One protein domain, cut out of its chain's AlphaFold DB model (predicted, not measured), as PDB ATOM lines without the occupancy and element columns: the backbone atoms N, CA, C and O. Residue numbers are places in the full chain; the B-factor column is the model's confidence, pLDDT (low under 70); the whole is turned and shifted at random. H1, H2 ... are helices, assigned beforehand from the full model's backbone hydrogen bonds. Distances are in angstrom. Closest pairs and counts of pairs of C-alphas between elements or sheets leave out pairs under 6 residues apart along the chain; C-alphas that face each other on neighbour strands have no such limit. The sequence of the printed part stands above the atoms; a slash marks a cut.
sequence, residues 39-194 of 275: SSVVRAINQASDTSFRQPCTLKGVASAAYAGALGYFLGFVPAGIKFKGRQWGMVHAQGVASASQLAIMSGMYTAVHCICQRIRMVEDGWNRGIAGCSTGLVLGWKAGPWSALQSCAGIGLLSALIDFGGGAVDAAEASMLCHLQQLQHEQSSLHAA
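This is residues 39 to 194 of the 275 residues of an uncharacterized protein of Scenedesmus sp. NREL 46B-D3 (UniProt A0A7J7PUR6). A long helical hairpin, H2 and H3, makes the longest axis, and a shorter hairpin, H4 and H5, packs through H4 on residues 106 to 118 of H3. H6 folds back from H5 as a loosely placed arm, and the short H1 lies beside H2. The printed part has 156 residues with six named helices, H1 to H6 in chain order, and no named strand: all helix. It is compact, with a radius of gyration of the C-alphas of 16.8 A, but elongated, spanning 54 by 35 by 30 A.

H3, residues 89 to 121, is longest at 48.2 A, from C-alpha 89 at (20.150, 19.351, 28.304) to C-alpha 121 at (-25.876, 17.092, 14.225). H2, residues 57 to 83, measures 39.1 A; H4, 126 to 141, 22.7 A; H5, 146 to 166, 29.3 A. H1, 39 to 48, measures 14.1 A, and H6, 170 to 193, 33.3 A with a kink of 27 degrees near residue 177.

Helix packing is mostly aligned, with touching helices at shallow tilts. Three hairpins run opposite ways: H2 and H3 touch at 25 degrees, C-alphas 65 and 104 closest at 4.0 A; H3 and H4 at 31 degrees, C-alphas 113 and 132 at 5.4 A; H4 and H5 at 24 degrees, C-alphas 141 and 149 at 3.7 A. H5 and H6 are close but not clearly touching, C-alphas 163 and 170 closest at 6.7 A, as are H1 and H2, C-alphas 45 and 64 at 6.9 A. H3 and H6 are near each other; H2 and H5 are apart. Every O i to N i+4 pair is within hydrogen-bond range in H1, H4 and H5; H2 has 21 of 23, H3 28 of 29, H6 18 of 20.

The C-alphas of Gly 86 and Met 122 are farthest apart, 54.7 A. The printed part has no cut and no long link. Residues 175 to 184 stand free. Mean pLDDT of the printed part is 72.6, with residues 39 to 54 and 165 to 194 among those under 70.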
ATOM      1  N   SER A  39      -7.154   3.202  31.858       45.00
ATOM      2  CA  SER A  39      -8.576   3.535  31.657       45.00
ATOM      3  C   SER A  39      -8.933   4.954  32.125       45.00
ATOM      4  O   SER A  39      -9.843   5.598  31.594       45.00
ATOM      5  N   SER A  40      -8.196   5.452  33.116       49.59
ATOM      6  CA  SER A  40      -8.440   6.727  33.792       49.59
ATOM      7  C   SER A  40      -8.080   7.917  32.913       49.59
ATOM      8  O   SER A  40      -8.803   8.900  32.916       49.59
ATOM      9  N   VAL A  41      -7.017   7.823  32.108       49.62
ATOM     10  CA  VAL A  41      -6.579   8.918  31.224       49.62
ATOM     11  C   VAL A  41      -7.530   9.086  30.042       49.62
ATOM     12  O   VAL A  41      -7.933  10.204  29.732       49.62
ATOM     13  N   VAL A  42      -7.955   7.985  29.413       49.31
ATOM     14  CA  VAL A  42      -8.921   8.027  28.303       49.31
ATOM     15  C   VAL A  42     -10.287   8.512  28.795       49.31
ATOM     16  O   VAL A  42     -10.903   9.356  28.144       49.31
ATOM     17  N   ARG A  43     -10.751   8.062  29.972       51.22
ATOM     18  CA  ARG A  43     -11.953   8.640  30.595       51.22
ATOM     19  C   ARG A  43     -11.753  10.092  30.997       51.22
ATOM     20  O   ARG A  43     -12.646  10.869  30.714       51.22
ATOM     21  N   ALA A  44     -10.613  10.482  31.558       48.06
ATOM     22  CA  ALA A  44     -10.346  11.860  31.966       48.06
ATOM     23  C   ALA A  44     -10.307  12.823  30.773       48.06
ATOM     24  O   ALA A  44     -10.804  13.935  30.885       48.06
ATOM     25  N   ILE A  45      -9.797  12.408  29.608       52.94
ATOM     26  CA  ILE A  45      -9.849  13.216  28.376       52.94
ATOM     27  C   ILE A  45     -11.298  13.357  27.884       52.94
ATOM     28  O   ILE A  45     -11.726  14.448  27.495       52.94
ATOM     29  N   ASN A  46     -12.078  12.274  27.938       51.00
ATOM     30  CA  ASN A  46     -13.497  12.303  27.577       51.00
ATOM     31  C   ASN A  46     -14.347  13.084  28.607       51.00
ATOM     32  O   ASN A  46     -15.255  13.802  28.217       51.00
ATOM     33  N   GLN A  47     -14.006  13.049  29.896       51.00
ATOM     34  CA  GLN A  47     -14.689  13.762  30.986       51.00
ATOM     35  C   GLN A  47     -14.291  15.241  31.060       51.00
ATOM     36  O   GLN A  47     -15.146  16.097  31.265       51.00
ATOM     37  N   ALA A  48     -13.031  15.586  30.778       49.72
ATOM     38  CA  ALA A  48     -12.624  16.968  30.507       49.72
ATOM     39  C   ALA A  48     -13.362  17.528  29.275       49.72
ATOM     40  O   ALA A  48     -13.502  18.745  29.107       49.72
ATOM     41  N   SER A  49     -13.894  16.636  28.431       50.41
ATOM     42  CA  SER A  49     -14.745  16.994  27.307       50.41
ATOM     43  C   SER A  49     -16.224  17.233  27.671       50.41
ATOM     44  O   SER A  49     -16.950  17.770  26.838       50.41
ATOM     45  N   ASP A  50     -16.654  17.031  28.916       48.19
ATOM     46  CA  ASP A  50     -18.047  17.265  29.340       48.19
ATOM     47  C   ASP A  50     -18.278  18.595  30.081       48.19
ATOM     48  O   ASP A  50     -19.397  18.894  30.494       48.19
ATOM     49  N   THR A  51     -17.273  19.473  30.169       48.75
ATOM     50  CA  THR A  51     -17.468  20.878  30.579       48.75
ATOM     51  C   THR A  51     -18.189  21.671  29.472       48.75
ATOM     52  O   THR A  51     -17.600  22.406  28.676       48.75
ATOM     53  N   SER A  52     -19.497  21.444  29.366       55.28
ATOM     54  CA  SER A  52     -20.468  22.184  28.554       55.28
ATOM     55  C   SER A  52     -20.941  23.392  29.381       55.28
ATOM     56  O   SER A  52     -21.220  23.248  30.561       55.28
ATOM     57  N   PHE A  53     -20.977  24.635  28.891       47.44
ATOM     58  CA  PHE A  53     -22.078  25.037  28.012       47.44
ATOM     59  C   PHE A  53     -21.797  26.263  27.113       47.44
ATOM     60  O   PHE A  53     -22.667  26.695  26.360       47.44
ATOM     61  N   ARG A  54     -20.592  26.856  27.105       54.94
ATOM     62  CA  ARG A  54     -20.371  28.079  26.291       54.94
ATOM     63  C   ARG A  54     -18.970  28.288  25.735       54.94
ATOM     64  O   ARG A  54     -18.648  29.391  25.303       54.94
ATOM     65  N   GLN A  55     -18.136  27.255  25.736       74.75
ATOM     66  CA  GLN A  55     -16.776  27.383  25.224       74.75
ATOM     67  C   GLN A  55     -16.701  26.991  23.738       74.75
ATOM     68  O   GLN A  55     -17.320  26.001  23.331       74.75
ATOM     69  N   PRO A  56     -15.996  27.776  22.901       85.06
ATOM     70  CA  PRO A  56     -15.812  27.448  21.493       85.06
ATOM     71  C   PRO A  56     -15.018  26.139  21.359       85.06
ATOM     72  O   PRO A  56     -14.131  25.862  22.165       85.06
ATOM     73  N   CYS A  57     -15.310  25.339  20.325       85.56
ATOM     74  CA  CYS A  57     -14.651  24.044  20.093       85.56
ATOM     75  C   CYS A  57     -13.119  24.145  20.030       85.56
ATOM     76  O   CYS A  57     -12.414  23.211  20.406       85.56
ATOM     77  N   THR A  58     -12.605  25.305  19.614       86.19
ATOM     78  CA  THR A  58     -11.175  25.623  19.610       86.19
ATOM     79  C   THR A  58     -10.586  25.651  21.016       86.19
ATOM     80  O   THR A  58      -9.538  25.059  21.236       86.19
ATOM     81  N   LEU A  59     -11.262  26.271  21.986       87.00
ATOM     82  CA  LEU A  59     -10.766  26.367  23.360       87.00
ATOM     83  C   LEU A  59     -10.707  24.989  24.021       87.00
ATOM     84  O   LEU A  59      -9.744  24.673  24.711       87.00
ATOM     85  N   LYS A  60     -11.700  24.145  23.737       84.12
ATOM     86  CA  LYS A  60     -11.754  22.769  24.226       84.12
ATOM     87  C   LYS A  60     -10.625  21.908  23.661       84.12
ATOM     88  O   LYS A  60      -9.966  21.199  24.414       84.12
ATOM     89  N   GLY A  61     -10.379  22.019  22.353       85.94
ATOM     90  CA  GLY A  61      -9.259  21.347  21.695       85.94
ATOM     91  C   GLY A  61      -7.900  21.847  22.183       85.94
ATOM     92  O   GLY A  61      -6.991  21.055  22.380       85.94
ATOM     93  N   VAL A  62      -7.753  23.149  22.445       89.12
ATOM     94  CA  VAL A  62      -6.511  23.708  23.001       89.12
ATOM     95  C   VAL A  62      -6.295  23.249  24.444       89.12
ATOM     96  O   VAL A  62      -5.171  22.913  24.808       89.12
ATOM     97  N   ALA A  63      -7.351  23.188  25.258       87.81
ATOM     98  CA  ALA A  63      -7.260  22.713  26.635       87.81
ATOM     99  C   ALA A  63      -6.834  21.236  26.704       87.81
ATOM    100  O   ALA A  63      -5.918  20.898  27.455       87.81
ATOM    101  N   SER A  64      -7.434  20.367  25.880       84.56
ATOM    102  CA  SER A  64      -7.035  18.955  25.808       84.56
ATOM    103  C   SER A  64      -5.623  18.787  25.236       84.56
ATOM    104  O   SER A  64      -4.818  18.039  25.794       84.56
ATOM    105  N   ALA A  65      -5.270  19.560  24.203       85.69
ATOM    106  CA  ALA A  65      -3.928  19.582  23.627       85.69
ATOM    107  C   ALA A  65      -2.856  20.024  24.633       85.69
ATOM    108  O   ALA A  65      -1.771  19.450  24.650       85.69
ATOM    109  N   ALA A  66      -3.142  21.016  25.479       90.94
ATOM    110  CA  ALA A  66      -2.205  21.488  26.495       90.94
ATOM    111  C   ALA A  66      -1.912  20.399  27.535       90.94
ATOM    112  O   ALA A  66      -0.748  20.147  27.851       90.94
ATOM    113  N   TYR A  67      -2.951  19.709  28.012       87.75
ATOM    114  CA  TYR A  67      -2.801  18.598  28.951       87.75
ATOM    115  C   TYR A  67      -2.006  17.436  28.336       87.75
ATOM    116  O   TYR A  67      -1.019  16.971  28.911       87.75
ATOM    117  N   ALA A  68      -2.374  17.014  27.123       83.69
ATOM    118  CA  ALA A  68      -1.668  15.957  26.404       83.69
ATOM    119  C   ALA A  68      -0.220  16.342  26.061       83.69
ATOM    120  O   ALA A  68       0.679  15.506  26.133       83.69
ATOM    121  N   GLY A  69       0.028  17.612  25.732       86.94
ATOM    122  CA  GLY A  69       1.358  18.149  25.469       86.94
ATOM    123  C   GLY A  69       2.241  18.161  26.715       86.94
ATOM    124  O   GLY A  69       3.400  17.764  26.631       86.94
ATOM    125  N   ALA A  70       1.703  18.541  27.877       91.25
ATOM    126  CA  ALA A  70       2.439  18.516  29.140       91.25
ATOM    127  C   ALA A  70       2.843  17.086  29.537       91.25
ATOM    128  O   ALA A  70       4.003  16.835  29.870       91.25
ATOM    129  N   LEU A  71       1.915  16.130  29.423       88.44
ATOM    130  CA  LEU A  71       2.216  14.717  29.652       88.44
ATOM    131  C   LEU A  71       3.211  14.174  28.618       88.44
ATOM    132  O   LEU A  71       4.164  13.491  28.982       88.44
ATOM    133  N   GLY A  72       3.047  14.522  27.341       85.44
ATOM    134  CA  GLY A  72       3.967  14.121  26.273       85.44
ATOM    135  C   GLY A  72       5.375  14.668  26.444       85.44
ATOM    136  O   GLY A  72       6.347  13.961  26.185       85.44
ATOM    137  N   TYR A  73       5.487  15.899  26.941       89.38
ATOM    138  CA  TYR A  73       6.762  16.503  27.287       89.38
ATOM    139  C   TYR A  73       7.463  15.697  28.379       89.38
ATOM    140  O   TYR A  73       8.629  15.341  28.225       89.38
ATOM    141  N   PHE A  74       6.743  15.347  29.447       89.62
ATOM    142  CA  PHE A  74       7.295  14.564  30.550       89.62
ATOM    143  C   PHE A  74       7.724  13.160  30.102       89.62
ATOM    144  O   PHE A  74       8.845  12.733  30.383       89.62
ATOM    145  N   LEU A  75       6.876  12.470  29.335       86.69
ATOM    146  CA  LEU A  75       7.163  11.129  28.820       86.69
ATOM    147  C   LEU A  75       8.333  11.105  27.825       86.69
ATOM    148  O   LEU A  75       9.050  10.110  27.773       86.69
ATOM    149  N   GLY A  76       8.566  12.183  27.070       84.62
ATOM    150  CA  GLY A  76       9.749  12.318  26.212       84.62
ATOM    151  C   GLY A  76      11.011  12.725  26.982       84.62
ATOM    152  O   GLY A  76      12.111  12.267  26.675       84.62
ATOM    153  N   PHE A  77      10.860  13.548  28.019       86.12
ATOM    154  CA  PHE A  77      11.969  14.092  28.799       86.12
ATOM    155  C   PHE A  77      12.618  13.057  29.727       86.12
ATOM    156  O   PHE A  77      13.843  12.977  29.790       86.12
ATOM    157  N   VAL A  78      11.825  12.240  30.430       86.75
ATOM    158  CA  VAL A  78      12.321  11.244  31.403       86.75
ATOM    159  C   VAL A  78      13.302  10.226  30.790       86.75
ATOM    160  O   VAL A  78      14.420  10.108  31.299       86.75
ATOM    161  N   PRO A  79      12.972   9.499  29.702       83.25
ATOM    162  CA  PRO A  79      13.893   8.524  29.115       83.25
ATOM    163  C   PRO A  79      15.131   9.187  28.500       83.25
ATOM    164  O   PRO A  79      16.228   8.624  28.567       83.25
ATOM    165  N   ALA A  80      14.988  10.397  27.952       82.38
ATOM    166  CA  ALA A  80      16.111  11.174  27.446       82.38
ATOM    167  C   ALA A  80      17.046  11.613  28.588       82.38
ATOM    168  O   ALA A  80      18.265  11.501  28.467       82.38
ATOM    169  N   GLY A  81      16.495  12.020  29.733       82.94
ATOM    170  CA  GLY A  81      17.266  12.391  30.920       82.94
ATOM    171  C   GLY A  81      18.063  11.226  31.514       82.94
ATOM    172  O   GLY A  81      19.184  11.422  31.976       82.94
ATOM    173  N   ILE A  82      17.528  10.003  31.453       84.06
ATOM    174  CA  ILE A  82      18.235   8.797  31.914       84.06
ATOM    175  C   ILE A  82      19.350   8.400  30.932       84.06
ATOM    176  O   ILE A  82      20.419   7.962  31.360       84.06
ATOM    177  N   LYS A  83      19.129   8.563  29.619       75.44
ATOM    178  CA  LYS A  83      20.126   8.229  28.589       75.44
ATOM    179  C   LYS A  83      21.293   9.209  28.530       75.44
ATOM    180  O   LYS A  83      22.435   8.784  28.368       75.44
ATOM    181  N   PHE A  84      21.025  10.506  28.636       79.00
ATOM    182  CA  PHE A  84      22.042  11.540  28.471       79.00
ATOM    183  C   PHE A  84      22.565  11.999  29.834       79.00
ATOM    184  O   PHE A  84      22.133  13.002  30.401       79.00
ATOM    185  N   LYS A  85      23.541  11.258  30.371       71.31
ATOM    186  CA  LYS A  85      24.223  11.618  31.619       71.31
ATOM    187  C   LYS A  85      25.291  12.687  31.348       71.31
ATOM    188  O   LYS A  85      26.439  12.370  31.059       71.31
ATOM    189  N   GLY A  86      24.898  13.958  31.455       61.59
ATOM    190  CA  GLY A  86      25.805  15.113  31.444       61.59
ATOM    191  C   GLY A  86      25.560  16.111  30.308       61.59
ATOM    192  O   GLY A  86      25.417  15.718  29.159       61.59
ATOM    193  N   ARG A  87      25.522  17.408  30.668       64.81
ATOM    194  CA  ARG A  87      25.574  18.674  29.883       64.81
ATOM    195  C   ARG A  87      24.811  18.794  28.544       64.81
ATOM    196  O   ARG A  87      24.816  19.873  27.963       64.81
ATOM    197  N   GLN A  88      24.097  17.775  28.080       81.12
ATOM    198  CA  GLN A  88      23.327  17.768  26.830       81.12
ATOM    199  C   GLN A  88      21.834  18.022  27.068       81.12
ATOM    200  O   GLN A  88      20.972  17.447  26.407       81.12
ATOM    201  N   TRP A  89      21.521  18.933  27.994       81.56
ATOM    202  CA  TRP A  89      20.150  19.351  28.304       81.56
ATOM    203  C   TRP A  89      19.380  19.839  27.069       81.56
ATOM    204  O   TRP A  89      18.171  19.644  26.998       81.56
ATOM    205  N   GLY A  90      20.077  20.394  26.068       83.12
ATOM    206  CA  GLY A  90      19.471  20.804  24.798       83.12
ATOM    207  C   GLY A  90      18.858  19.643  24.007       83.12
ATOM    208  O   GLY A  90      17.758  19.784  23.483       83.12
ATOM    209  N   MET A  91      19.509  18.474  23.976       79.94
ATOM    210  CA  MET A  91      18.970  17.290  23.291       79.94
ATOM    211  C   MET A  91      17.818  16.657  24.075       79.94
ATOM    212  O   MET A  91      16.830  16.244  23.476       79.94
ATOM    213  N   VAL A  92      17.907  16.642  25.409       83.81
ATOM    214  CA  VAL A  92      16.831  16.149  26.288       83.81
ATOM    215  C   VAL A  92      15.562  16.992  26.116       83.81
ATOM    216  O   VAL A  92      14.475  16.447  25.928       83.81
ATOM    217  N   HIS A  93      15.699  18.321  26.094       86.56
ATOM    218  CA  HIS A  93      14.586  19.229  25.812       86.56
ATOM    219  C   HIS A  93      14.037  19.050  24.395       86.56
ATOM    220  O   HIS A  93      12.821  19.019  24.221       86.56
ATOM    221  N   ALA A  94      14.906  18.912  23.387       85.50
ATOM    222  CA  ALA A  94      14.475  18.713  22.006       85.50
ATOM    223  C   ALA A  94      13.616  17.448  21.854       85.50
ATOM    224  O   ALA A  94      12.580  17.493  21.193       85.50
ATOM    225  N   GLN A  95      13.991  16.349  22.522       82.19
ATOM    226  CA  GLN A  95      13.186  15.125  22.526       82.19
ATOM    227  C   GLN A  95      11.851  15.305  23.259       82.19
ATOM    228  O   GLN A  95      10.814  14.909  22.730       82.19
ATOM    229  N   GLY A  96      11.845  15.974  24.416       84.31
ATOM    230  CA  GLY A  96      10.607  16.290  25.136       84.31
ATOM    231  C   GLY A  96       9.634  17.136  24.306       84.31
ATOM    232  O   GLY A  96       8.454  16.805  24.200       84.31
ATOM    233  N   VAL A  97      10.114  18.207  23.666       85.69
ATOM    234  CA  VAL A  97       9.281  19.112  22.850       85.69
ATOM    235  C   VAL A  97       8.711  18.400  21.626       85.69
ATOM    236  O   VAL A  97       7.544  18.596  21.274       85.69
ATOM    237  N   ALA A  98       9.505  17.550  20.982       81.88
ATOM    238  CA  ALA A  98       9.056  16.862  19.787       81.88
ATOM    239  C   ALA A  98       7.961  15.823  20.104       81.88
ATOM    240  O   ALA A  98       6.928  15.807  19.428       81.88
ATOM    241  N   SER A  99       8.100  15.070  21.202       83.56
ATOM    242  CA  SER A  99       7.044  14.188  21.722       83.56
ATOM    243  C   SER A  99       5.792  14.958  22.161       83.56
ATOM    244  O   SER A  99       4.677  14.564  21.810       83.56
ATOM    245  N   ALA A 100       5.959  16.086  22.857       86.94
ATOM    246  CA  ALA A 100       4.857  16.943  23.296       86.94
ATOM    247  C   ALA A 100       4.009  17.451  22.123       86.94
ATOM    248  O   ALA A 100       2.781  17.388  22.169       86.94
ATOM    249  N   SER A 101       4.661  17.915  21.051       85.31
ATOM    250  CA  SER A 101       3.977  18.484  19.885       85.31
ATOM    251  C   SER A 101       3.045  17.480  19.204       85.31
ATOM    252  O   SER A 101       1.933  17.835  18.818       85.31
ATOM    253  N   GLN A 102       3.459  16.216  19.095       83.19
ATOM    254  CA  GLN A 102       2.652  15.184  18.451       83.19
ATOM    255  C   GLN A 102       1.433  14.826  19.301       83.19
ATOM    256  O   GLN A 102       0.317  14.842  18.787       83.19
ATOM    257  N   LEU A 103       1.611  14.577  20.603       84.88
ATOM    258  CA  LEU A 103       0.487  14.238  21.485       84.88
ATOM    259  C   LEU A 103      -0.509  15.395  21.637       84.88
ATOM    260  O   LEU A 103      -1.717  15.160  21.665       84.88
ATOM    261  N   ALA A 104      -0.017  16.636  21.658       85.88
ATOM    262  CA  ALA A 104      -0.862  17.824  21.665       85.88
ATOM    263  C   ALA A 104      -1.726  17.917  20.398       85.88
ATOM    264  O   ALA A 104      -2.934  18.123  20.496       85.88
ATOM    265  N   ILE A 105      -1.134  17.717  19.211       85.94
ATOM    266  CA  ILE A 105      -1.864  17.770  17.935       85.94
ATOM    267  C   ILE A 105      -2.941  16.682  17.877       85.94
ATOM    268  O   ILE A 105      -4.076  16.980  17.507       85.94
ATOM    269  N   MET A 106      -2.620  15.449  18.278       81.50
ATOM    270  CA  MET A 106      -3.589  14.348  18.222       81.50
ATOM    271  C   MET A 106      -4.759  14.556  19.175       81.50
ATOM    272  O   MET A 106      -5.910  14.392  18.774       81.50
ATOM    273  N   SER A 107      -4.477  14.980  20.410       82.56
ATOM    274  CA  SER A 107      -5.520  15.270  21.394       82.56
ATOM    275  C   SER A 107      -6.392  16.455  20.968       82.56
ATOM    276  O   SER A 107      -7.619  16.360  21.000       82.56
ATOM    277  N   GLY A 108      -5.776  17.538  20.489       84.62
ATOM    278  CA  GLY A 108      -6.501  18.732  20.063       84.62
ATOM    279  C   GLY A 108      -7.378  18.497  18.838       84.62
ATOM    280  O   GLY A 108      -8.529  18.932  18.825       84.62
ATOM    281  N   MET A 109      -6.871  17.779  17.829       85.12
ATOM    282  CA  MET A 109      -7.622  17.492  16.603       85.12
ATOM    283  C   MET A 109      -8.824  16.589  16.885       85.12
ATOM    284  O   MET A 109      -9.934  16.905  16.457       85.12
ATOM    285  N   TYR A 110      -8.623  15.520  17.662       85.94
ATOM    286  CA  TYR A 110      -9.704  14.622  18.058       85.94
ATOM    287  C   TYR A 110     -10.828  15.389  18.770       85.94
ATOM    288  O   TYR A 110     -11.986  15.330  18.353       85.94
ATOM    289  N   THR A 111     -10.485  16.189  19.785       85.12
ATOM    290  CA  THR A 111     -11.457  16.992  20.543       85.12
ATOM    291  C   THR A 111     -12.134  18.064  19.680       85.12
ATOM    292  O   THR A 111     -13.343  18.277  19.801       85.12
ATOM    293  N   ALA A 112     -11.391  18.738  18.795       83.50
ATOM    294  CA  ALA A 112     -11.938  19.770  17.918       83.50
ATOM    295  C   ALA A 112     -12.952  19.190  16.923       83.50
ATOM    296  O   ALA A 112     -14.062  19.714  16.806       83.50
ATOM    297  N   VAL A 113     -12.605  18.088  16.251       85.12
ATOM    298  CA  VAL A 113     -13.492  17.433  15.281       85.12
ATOM    299  C   VAL A 113     -14.712  16.847  15.978       85.12
ATOM    300  O   VAL A 113     -15.823  17.050  15.500       85.12
ATOM    301  N   HIS A 114     -14.538  16.213  17.141       81.69
ATOM    302  CA  HIS A 114     -15.655  15.706  17.939       81.69
ATOM    303  C   HIS A 114     -16.653  16.816  18.298       81.69
ATOM    304  O   HIS A 114     -17.854  16.679  18.069       81.69
ATOM    305  N   CYS A 115     -16.158  17.963  18.772       83.25
ATOM    306  CA  CYS A 115     -17.000  19.107  19.117       83.25
ATOM    307  C   CYS A 115     -17.713  19.717  17.895       83.25
ATOM    308  O   CYS A 115     -18.895  20.053  17.974       83.25
ATOM    309  N   ILE A 116     -17.035  19.840  16.746       84.31
ATOM    310  CA  ILE A 116     -17.661  20.325  15.504       84.31
ATOM    311  C   ILE A 116     -18.770  19.361  15.066       84.31
ATOM    312  O   ILE A 116     -19.886  19.798  14.791       84.31
ATOM    313  N   CYS A 117     -18.483  18.058  15.073       80.31
ATOM    314  CA  CYS A 117     -19.411  16.980  14.747       80.31
ATOM    315  C   CYS A 117     -20.661  16.987  15.650       80.31
ATOM    316  O   CYS A 117     -21.782  16.843  15.154       80.31
ATOM    317  N   GLN A 118     -20.495  17.215  16.954       80.50
ATOM    318  CA  GLN A 118     -21.602  17.394  17.900       80.50
ATOM    319  C   GLN A 118     -22.483  18.594  17.545       80.50
ATOM    320  O   GLN A 118     -23.710  18.492  17.524       80.50
ATOM    321  N   ARG A 119     -21.860  19.736  17.227       79.06
ATOM    322  CA  ARG A 119     -22.567  20.984  16.907       79.06
ATOM    323  C   ARG A 119     -23.384  20.889  15.620       79.06
ATOM    324  O   ARG A 119     -24.480  21.437  15.583       79.06
ATOM    325  N   ILE A 120     -22.882  20.199  14.592       81.12
ATOM    326  CA  ILE A 120     -23.582  20.084  13.301       81.12
ATOM    327  C   ILE A 120     -24.785  19.130  13.331       81.12
ATOM    328  O   ILE A 120     -25.697  19.311  12.530       81.12
ATOM    329  N   ARG A 121     -24.813  18.121  14.218       69.31
ATOM    330  CA  ARG A 121     -25.876  17.092  14.225       69.31
ATOM    331  C   ARG A 121     -26.790  17.091  15.450       69.31
ATOM    332  O   ARG A 121     -27.848  16.477  15.375       69.31
ATOM    333  N   MET A 122     -26.420  17.753  16.551       72.00
ATOM    334  CA  MET A 122     -27.148  17.737  17.840       72.00
ATOM    335  C   MET A 122     -27.436  16.327  18.408       72.00
ATOM    336  O   MET A 122     -28.197  16.190  19.363       72.00
ATOM    337  N   VAL A 123     -26.839  15.279  17.832       74.81
ATOM    338  CA  VAL A 123     -26.999  13.874  18.213       74.81
ATOM    339  C   VAL A 123     -25.614  13.229  18.262       74.81
ATOM    340  O   VAL A 123     -24.798  13.397  17.352       74.81
ATOM    341  N   GLU A 124     -25.357  12.509  19.350       66.12
ATOM    342  CA  GLU A 124     -24.171  11.678  19.563       66.12
ATOM    343  C   GLU A 124     -24.382  10.301  18.918       66.12
ATOM    344  O   GLU A 124     -24.847   9.367  19.566       66.12
ATOM    345  N   ASP A 125     -24.064  10.181  17.628       72.94
ATOM    346  CA  ASP A 125     -24.066   8.898  16.919       72.94
ATOM    347  C   ASP A 125     -22.632   8.360  16.780       72.94
ATOM    348  O   ASP A 125     -21.702   9.120  16.501       72.94
ATOM    349  N   GLY A 126     -22.441   7.042  16.880       68.31
ATOM    350  CA  GLY A 126     -21.116   6.414  16.749       68.31
ATOM    351  C   GLY A 126     -20.391   6.708  15.426       68.31
ATOM    352  O   GLY A 126     -19.168   6.816  15.342       68.31
ATOM    353  N   TRP A 127     -21.153   7.003  14.371       72.81
ATOM    354  CA  TRP A 127     -20.598   7.451  13.093       72.81
ATOM    355  C   TRP A 127     -19.836   8.785  13.198       72.81
ATOM    356  O   TRP A 127     -18.833   8.995  12.516       72.81
ATOM    357  N   ASN A 128     -20.274   9.690  14.080       75.06
ATOM    358  CA  ASN A 128     -19.599  10.964  14.341       75.06
ATOM    359  C   ASN A 128     -18.246  10.748  15.038       75.06
ATOM    360  O   ASN A 128     -17.273  11.440  14.725       75.06
ATOM    361  N   ARG A 129     -18.175   9.754  15.934       73.69
ATOM    362  CA  ARG A 129     -16.947   9.345  16.633       73.69
ATOM    363  C   ARG A 129     -15.959   8.693  15.669       73.69
ATOM    364  O   ARG A 129     -14.783   9.053  15.665       73.69
ATOM    365  N   GLY A 130     -16.453   7.843  14.768       78.00
ATOM    366  CA  GLY A 130     -15.657   7.243  13.696       78.00
ATOM    367  C   GLY A 130     -15.024   8.274  12.755       78.00
ATOM    368  O   GLY A 130     -13.830   8.187  12.469       78.00
ATOM    369  N   ILE A 131     -15.776   9.295  12.320       81.38
ATOM    370  CA  ILE A 131     -15.237  10.378  11.472       81.38
ATOM    371  C   ILE A 131     -14.151  11.170  12.217       81.38
ATOM    372  O   ILE A 131     -13.101  11.462  11.639       81.38
ATOM    373  N   ALA A 132     -14.360  11.474  13.503       80.50
ATOM    374  CA  ALA A 132     -13.356  12.149  14.324       80.50
ATOM    375  C   ALA A 132     -12.065  11.316  14.455       80.50
ATOM    376  O   ALA A 132     -10.966  11.838  14.235       80.50
ATOM    377  N   GLY A 133     -12.189  10.008  14.693       77.81
ATOM    378  CA  GLY A 133     -11.060   9.075  14.730       77.81
ATOM    379  C   GLY A 133     -10.303   8.987  13.401       77.81
ATOM    380  O   GLY A 133      -9.081   9.126  13.371       77.81
ATOM    381  N   CYS A 134     -11.021   8.849  12.284       85.25
ATOM    382  CA  CYS A 134     -10.415   8.747  10.952       85.25
ATOM    383  C   CYS A 134      -9.692  10.049  10.558       85.25
ATOM    384  O   CYS A 134      -8.584  10.008  10.025       85.25
ATOM    385  N   SER A 135     -10.266  11.215  10.888       84.88
ATOM    386  CA  SER A 135      -9.625  12.514  10.631       84.88
ATOM    387  C   SER A 135      -8.301  12.677  11.388       84.88
ATOM    388  O   SER A 135      -7.324  13.168  10.827       84.88
ATOM    389  N   THR A 136      -8.233  12.175  12.623       82.38
ATOM    390  CA  THR A 136      -6.999  12.160  13.422       82.38
ATOM    391  C   THR A 136      -5.965  11.207  12.809       82.38
ATOM    392  O   THR A 136      -4.796  11.566  12.673       82.38
ATOM    393  N   GLY A 137      -6.399  10.026  12.348       78.31
ATOM    394  CA  GLY A 137      -5.552   9.066  11.632       78.31
ATOM    395  C   GLY A 137      -4.947   9.628  10.341       78.31
ATOM    396  O   GLY A 137      -3.762   9.416  10.075       78.31
ATOM    397  N   LEU A 138      -5.721  10.405   9.576       83.31
ATOM    398  CA  LEU A 138      -5.230  11.079   8.372       83.31
ATOM    399  C   LEU A 138      -4.150  12.114   8.690       83.31
ATOM    400  O   LEU A 138      -3.132  12.152   8.003       83.31
ATOM    401  N   VAL A 139      -4.338  12.919   9.743       82.62
ATOM    402  CA  VAL A 139      -3.344  13.920  10.172       82.62
ATOM    403  C   VAL A 139      -2.019  13.255  10.556       82.62
ATOM    404  O   VAL A 139      -0.956  13.768  10.203       82.62
ATOM    405  N   LEU A 140      -2.071  12.094  11.216       76.94
ATOM    406  CA  LEU A 140      -0.890  11.295  11.566       76.94
ATOM    407  C   LEU A 140      -0.147  10.788  10.332       76.94
ATOM    408  O   LEU A 140       1.052  11.022  10.182       76.94
ATOM    409  N   GLY A 141      -0.857  10.095   9.444       80.00
ATOM    410  CA  GLY A 141      -0.217   9.428   8.316       80.00
ATOM    411  C   GLY A 141       0.191  10.377   7.193       80.00
ATOM    412  O   GLY A 141       1.014  10.005   6.364       80.00
ATOM    413  N   TRP A 142      -0.305  11.621   7.177       81.19
ATOM    414  CA  TRP A 142       0.042  12.594   6.136       81.19
ATOM    415  C   TRP A 142       1.554  12.825   6.019       81.19
ATOM    416  O   TRP A 142       2.074  12.999   4.919       81.19
ATOM    417  N   LYS A 143       2.282  12.777   7.143       75.62
ATOM    418  CA  LYS A 143       3.749  12.909   7.161       75.62
ATOM    419  C   LYS A 143       4.493  11.665   6.665       75.62
ATOM    420  O   LYS A 143       5.609  11.803   6.180       75.62
ATOM    421  N   ALA A 144       3.894  10.482   6.785       75.69
ATOM    422  CA  ALA A 144       4.490   9.203   6.387       75.69
ATOM    423  C   ALA A 144       4.106   8.773   4.955       75.69
ATOM    424  O   ALA A 144       4.710   7.862   4.394       75.69
ATOM    425  N   GLY A 145       3.115   9.432   4.352       87.12
ATOM    426  CA  GLY A 145       2.670   9.214   2.977       87.12
ATOM    427  C   GLY A 145       1.182   8.855   2.880       87.12
ATOM    428  O   GLY A 145       0.582   8.374   3.844       87.12
ATOM    429  N   PRO A 146       0.558   9.041   1.703       86.00
ATOM    430  CA  PRO A 146      -0.890   8.891   1.536       86.00
ATOM    431  C   PRO A 146      -1.383   7.465   1.818       86.00
ATOM    432  O   PRO A 146      -2.487   7.281   2.324       86.00
ATOM    433  N   TRP A 147      -0.556   6.455   1.537       88.94
ATOM    434  CA  TRP A 147      -0.894   5.056   1.802       88.94
ATOM    435  C   TRP A 147      -0.945   4.740   3.304       88.94
ATOM    436  O   TRP A 147      -1.882   4.098   3.775       88.94
ATOM    437  N   SER A 148       0.018   5.269   4.067       81.62
ATOM    438  CA  SER A 148       0.046   5.169   5.532       81.62
ATOM    439  C   SER A 148      -1.162   5.873   6.162       81.62
ATOM    440  O   SER A 148      -1.829   5.302   7.024       81.62
ATOM    441  N   ALA A 149      -1.517   7.063   5.661       81.31
ATOM    442  CA  ALA A 149      -2.677   7.826   6.125       81.31
ATOM    443  C   ALA A 149      -4.010   7.085   5.950       81.31
ATOM    444  O   ALA A 149      -4.885   7.157   6.813       81.31
ATOM    445  N   LEU A 150      -4.175   6.352   4.848       87.62
ATOM    446  CA  LEU A 150      -5.372   5.542   4.627       87.62
ATOM    447  C   LEU A 150      -5.428   4.350   5.582       87.62
ATOM    448  O   LEU A 150      -6.487   4.063   6.141       87.62
ATOM    449  N   GLN A 151      -4.293   3.690   5.812       87.25
ATOM    450  CA  GLN A 151      -4.213   2.555   6.726       87.25
ATOM    451  C   GLN A 151      -4.508   2.967   8.179       87.25
ATOM    452  O   GLN A 151      -5.245   2.266   8.874       87.25
ATOM    453  N   SER A 152      -3.997   4.117   8.632       84.12
ATOM    454  CA  SER A 152      -4.255   4.642   9.981       84.12
ATOM    455  C   SER A 152      -5.706   5.101  10.165       84.12
ATOM    456  O   SER A 152      -6.317   4.799  11.192       84.12
ATOM    457  N   CYS A 153      -6.287   5.775   9.164       87.94
ATOM    458  CA  CYS A 153      -7.703   6.156   9.149       87.94
ATOM    459  C   CYS A 153      -8.588   4.907   9.266       87.94
ATOM    460  O   CYS A 153      -9.454   4.842  10.137       87.94
ATOM    461  N   ALA A 154      -8.323   3.882   8.447       87.44
ATOM    462  CA  ALA A 154      -9.083   2.638   8.458       87.44
ATOM    463  C   ALA A 154      -8.975   1.900   9.801       87.44
ATOM    464  O   ALA A 154      -9.994   1.465  10.325       87.44
ATOM    465  N   GLY A 155      -7.780   1.800  10.391       87.94
ATOM    466  CA  GLY A 155      -7.587   1.123  11.677       87.94
ATOM    467  C   GLY A 155      -8.338   1.799  12.829       87.94
ATOM    468  O   GLY A 155      -9.145   1.166  13.509       87.94
ATOM    469  N   ILE A 156      -8.121   3.104  13.016       80.75
ATOM    470  CA  ILE A 156      -8.743   3.871  14.109       80.75
ATOM    471  C   ILE A 156     -10.259   4.012  13.884       80.75
ATOM    472  O   ILE A 156     -11.048   3.921  14.831       80.75
ATOM    473  N   GLY A 157     -10.685   4.191  12.632       81.38
ATOM    474  CA  GLY A 157     -12.095   4.264  12.254       81.38
ATOM    475  C   GLY A 157     -12.833   2.943  12.473       81.38
ATOM    476  O   GLY A 157     -13.934   2.943  13.023       81.38
ATOM    477  N   LEU A 158     -12.213   1.814  12.117       84.25
ATOM    478  CA  LEU A 158     -12.790   0.486  12.327       84.25
ATOM    479  C   LEU A 158     -12.916   0.158  13.815       84.25
ATOM    480  O   LEU A 158     -13.957  -0.343  14.230       84.25
ATOM    481  N   LEU A 159     -11.901   0.482  14.624       77.75
ATOM    482  CA  LEU A 159     -11.972   0.298  16.073       77.75
ATOM    483  C   LEU A 159     -13.110   1.125  16.686       77.75
ATOM    484  O   LEU A 159     -13.855   0.619  17.519       77.75
ATOM    485  N   SER A 160     -13.284   2.368  16.231       75.25
ATOM    486  CA  SER A 160     -14.374   3.237  16.692       75.25
ATOM    487  C   SER A 160     -15.746   2.646  16.349       75.25
ATOM    488  O   SER A 160     -16.607   2.550  17.219       75.25
ATOM    489  N   ALA A 161     -15.919   2.141  15.122       78.00
ATOM    490  CA  ALA A 161     -17.134   1.429  14.732       78.00
ATOM    491  C   ALA A 161     -17.363   0.180  15.601       78.00
ATOM    492  O   ALA A 161     -18.482  -0.078  16.035       78.00
ATOM    493  N   LEU A 162     -16.307  -0.576  15.910       79.38
ATOM    494  CA  LEU A 162     -16.408  -1.758  16.765       79.38
ATOM    495  C   LEU A 162     -16.854  -1.420  18.193       79.38
ATOM    496  O   LEU A 162     -17.605  -2.188  18.784       79.38
ATOM    497  N   ILE A 163     -16.410  -0.294  18.753       75.81
ATOM    498  CA  ILE A 163     -16.805   0.144  20.098       75.81
ATOM    499  C   ILE A 163     -18.284   0.543  20.112       75.81
ATOM    500  O   ILE A 163     -19.022   0.113  20.999       75.81
ATOM    501  N   ASP A 164     -18.730   1.295  19.104       74.94
ATOM    502  CA  ASP A 164     -20.111   1.782  19.025       74.94
ATOM    503  C   ASP A 164     -21.123   0.674  18.681       74.94
ATOM    504  O   ASP A 164     -22.246   0.689  19.188       74.94
ATOM    505  N   PHE A 165     -20.743  -0.309  17.856       69.56
ATOM    506  CA  PHE A 165     -21.616  -1.433  17.485       69.56
ATOM    507  C   PHE A 165     -21.452  -2.671  18.380       69.56
ATOM    508  O   PHE A 165     -22.373  -3.481  18.468       69.56
ATOM    509  N   GLY A 166     -20.293  -2.843  19.019       64.88
ATOM    510  CA  GLY A 166     -19.897  -4.081  19.697       64.88
ATOM    511  C   GLY A 166     -19.900  -4.038  21.226       64.88
ATOM    512  O   GLY A 166     -19.824  -5.107  21.820       64.88
ATOM    513  N   GLY A 167     -19.986  -2.863  21.868       56.72
ATOM    514  CA  GLY A 167     -20.337  -2.647  23.289       56.72
ATOM    515  C   GLY A 167     -19.495  -3.309  24.402       56.72
ATOM    516  O   GLY A 167     -19.610  -2.901  25.553       56.72
ATOM    517  N   GLY A 168     -18.648  -4.295  24.102       51.59
ATOM    518  CA  GLY A 168     -17.925  -5.114  25.086       51.59
ATOM    519  C   GLY A 168     -16.533  -5.569  24.641       51.59
ATOM    520  O   GLY A 168     -15.914  -6.386  25.307       51.59
ATOM    521  N   ALA A 169     -16.015  -5.050  23.524       51.41
ATOM    522  CA  ALA A 169     -14.676  -5.385  23.023       51.41
ATOM    523  C   ALA A 169     -13.568  -4.437  23.528       51.41
ATOM    524  O   ALA A 169     -12.410  -4.592  23.144       51.41
ATOM    525  N   VAL A 170     -13.900  -3.461  24.379       53.25
ATOM    526  CA  VAL A 170     -12.937  -2.478  24.911       53.25
ATOM    527  C   VAL A 170     -11.831  -3.132  25.748       53.25
ATOM    528  O   VAL A 170     -10.677  -2.734  25.621       53.25
ATOM    529  N   ASP A 171     -12.141  -4.209  26.478       53.34
ATOM    530  CA  ASP A 171     -11.160  -4.940  27.296       53.34
ATOM    531  C   ASP A 171     -10.159  -5.748  26.439       53.34
ATOM    532  O   ASP A 171      -9.005  -5.938  26.819       53.34
ATOM    533  N   ALA A 172     -10.560  -6.178  25.235       51.06
ATOM    534  CA  ALA A 172      -9.667  -6.819  24.262       51.06
ATOM    535  C   ALA A 172      -8.902  -5.789  23.403       51.06
ATOM    536  O   ALA A 172      -7.774  -6.035  22.963       51.06
ATOM    537  N   ALA A 173      -9.496  -4.613  23.186       51.31
ATOM    538  CA  ALA A 173      -8.851  -3.501  22.504       51.31
ATOM    539  C   ALA A 173      -7.686  -2.925  23.325       51.31
ATOM    540  O   ALA A 173      -6.692  -2.509  22.740       51.31
ATOM    541  N   GLU A 174      -7.739  -2.962  24.658       51.69
ATOM    542  CA  GLU A 174      -6.664  -2.439  25.515       51.69
ATOM    543  C   GLU A 174      -5.337  -3.211  25.333       51.69
ATOM    544  O   GLU A 174      -4.265  -2.607  25.248       51.69
ATOM    545  N   ALA A 175      -5.402  -4.536  25.139       51.03
ATOM    546  CA  ALA A 175      -4.225  -5.373  24.874       51.03
ATOM    547  C   ALA A 175      -3.575  -5.075  23.508       51.03
ATOM    548  O   ALA A 175      -2.349  -5.064  23.379       51.03
ATOM    549  N   SER A 176      -4.387  -4.790  22.487       52.72
ATOM    550  CA  SER A 176      -3.887  -4.420  21.155       52.72
ATOM    551  C   SER A 176      -3.442  -2.956  21.085       52.72
ATOM    552  O   SER A 176      -2.473  -2.648  20.394       52.72
ATOM    553  N   MET A 177      -4.066  -2.063  21.858       49.72
ATOM    554  CA  MET A 177      -3.692  -0.653  21.954       49.72
ATOM    555  C   MET A 177      -2.365  -0.458  22.687       49.72
ATOM    556  O   MET A 177      -1.588   0.397  22.280       49.72
ATOM    557  N   LEU A 178      -2.050  -1.272  23.700       46.59
ATOM    558  CA  LEU A 178      -0.715  -1.295  24.310       46.59
ATOM    559  C   LEU A 178       0.358  -1.732  23.309       46.59
ATOM    560  O   LEU A 178       1.412  -1.104  23.226       46.59
ATOM    561  N   CYS A 179       0.065  -2.747  22.493       48.22
ATOM    562  CA  CYS A 179       0.950  -3.164  21.407       48.22
ATOM    563  C   CYS A 179       1.106  -2.049  20.358       48.22
ATOM    564  O   CYS A 179       2.210  -1.770  19.892       48.22
ATOM    565  N   HIS A 180       0.023  -1.330  20.050       49.91
ATOM    566  CA  HIS A 180       0.063  -0.202  19.129       49.91
ATOM    567  C   HIS A 180       0.784   1.019  19.713       49.91
ATOM    568  O   HIS A 180       1.555   1.636  18.992       49.91
ATOM    569  N   LEU A 181       0.643   1.337  21.005       48.31
ATOM    570  CA  LEU A 181       1.465   2.353  21.673       48.31
ATOM    571  C   LEU A 181       2.939   1.966  21.655       48.31
ATOM    572  O   LEU A 181       3.780   2.815  21.382       48.31
ATOM    573  N   GLN A 182       3.259   0.691  21.871       57.19
ATOM    574  CA  GLN A 182       4.630   0.196  21.789       57.19
ATOM    575  C   GLN A 182       5.180   0.282  20.356       57.19
ATOM    576  O   GLN A 182       6.348   0.621  20.154       57.19
ATOM    577  N   GLN A 183       4.324   0.078  19.354       54.34
ATOM    578  CA  GLN A 183       4.658   0.267  17.946       54.34
ATOM    579  C   GLN A 183       4.778   1.749  17.563       54.34
ATOM    580  O   GLN A 183       5.689   2.100  16.823       54.34
ATOM    581  N   LEU A 184       3.947   2.639  18.114       51.50
ATOM    582  CA  LEU A 184       4.072   4.091  17.948       51.50
ATOM    583  C   LEU A 184       5.344   4.613  18.617       51.50
ATOM    584  O   LEU A 184       6.007   5.481  18.063       51.50
ATOM    585  N   GLN A 185       5.752   4.038  19.747       53.16
ATOM    586  CA  GLN A 185       7.027   4.353  20.386       53.16
ATOM    587  C   GLN A 185       8.212   3.937  19.499       53.16
ATOM    588  O   GLN A 185       9.225   4.635  19.451       53.16
ATOM    589  N   HIS A 186       8.071   2.855  18.731       41.12
ATOM    590  CA  HIS A 186       9.064   2.414  17.750       41.12
ATOM    591  C   HIS A 186       9.047   3.265  16.464       41.12
ATOM    592  O   HIS A 186      10.109   3.617  15.952       41.12
ATOM    593  N   GLU A 187       7.870   3.645  15.956       45.53
ATOM    594  CA  GLU A 187       7.719   4.416  14.710       45.53
ATOM    595  C   GLU A 187       8.096   5.898  14.905       45.53
ATOM    596  O   GLU A 187       8.840   6.483  14.113       45.53
ATOM    597  N   GLN A 188       7.728   6.479  16.053       52.19
ATOM    598  CA  GLN A 188       8.132   7.827  16.452       52.19
ATOM    599  C   GLN A 188       9.649   7.915  16.695       52.19
ATOM    600  O   GLN A 188      10.245   8.967  16.451       52.19
ATOM    601  N   SER A 189      10.291   6.814  17.104       49.25
ATOM    602  CA  SER A 189      11.754   6.718  17.207       49.25
ATOM    603  C   SER A 189      12.436   6.706  15.833       49.25
ATOM    604  O   SER A 189      13.501   7.304  15.681       49.25
ATOM    605  N   SER A 190      11.826   6.081  14.818       40.91
ATOM    606  CA  SER A 190      12.362   6.052  13.448       40.91
ATOM    607  C   SER A 190      12.156   7.359  12.679       40.91
ATOM    608  O   SER A 190      13.059   7.774  11.954       40.91
ATOM    609  N   LEU A 191      11.035   8.063  12.871       39.78
ATOM    610  CA  LEU A 191      10.806   9.344  12.190       39.78
ATOM    611  C   LEU A 191      11.656  10.485  12.786       39.78
ATOM    612  O   LEU A 191      12.075  11.380  12.057       39.78
ATOM    613  N   HIS A 192      11.989  10.428  14.084       41.19
ATOM    614  CA  HIS A 192      12.971  11.336  14.701       41.19
ATOM    615  C   HIS A 192      14.419  11.022  14.308       41.19
ATOM    616  O   HIS A 192      15.250  11.927  14.282       41.19
ATOM    617  N   ALA A 193      14.728   9.767  13.976       42.09
ATOM    618  CA  ALA A 193      16.050   9.373  13.492       42.09
ATOM    619  C   ALA A 193      16.336   9.878  12.064       42.09
ATOM    620  O   ALA A 193      17.485  10.160  11.742       42.09
ATOM    621  N   ALA A 194      15.310  10.077  11.228       38.47
ATOM    622  CA  ALA A 194      15.482  10.631   9.881       38.47
ATOM    623  C   ALA A 194      15.948  12.106   9.871       38.47
ATOM    624  O   ALA A 194      16.432  12.587   8.850       38.47
TER     625      ALA A 194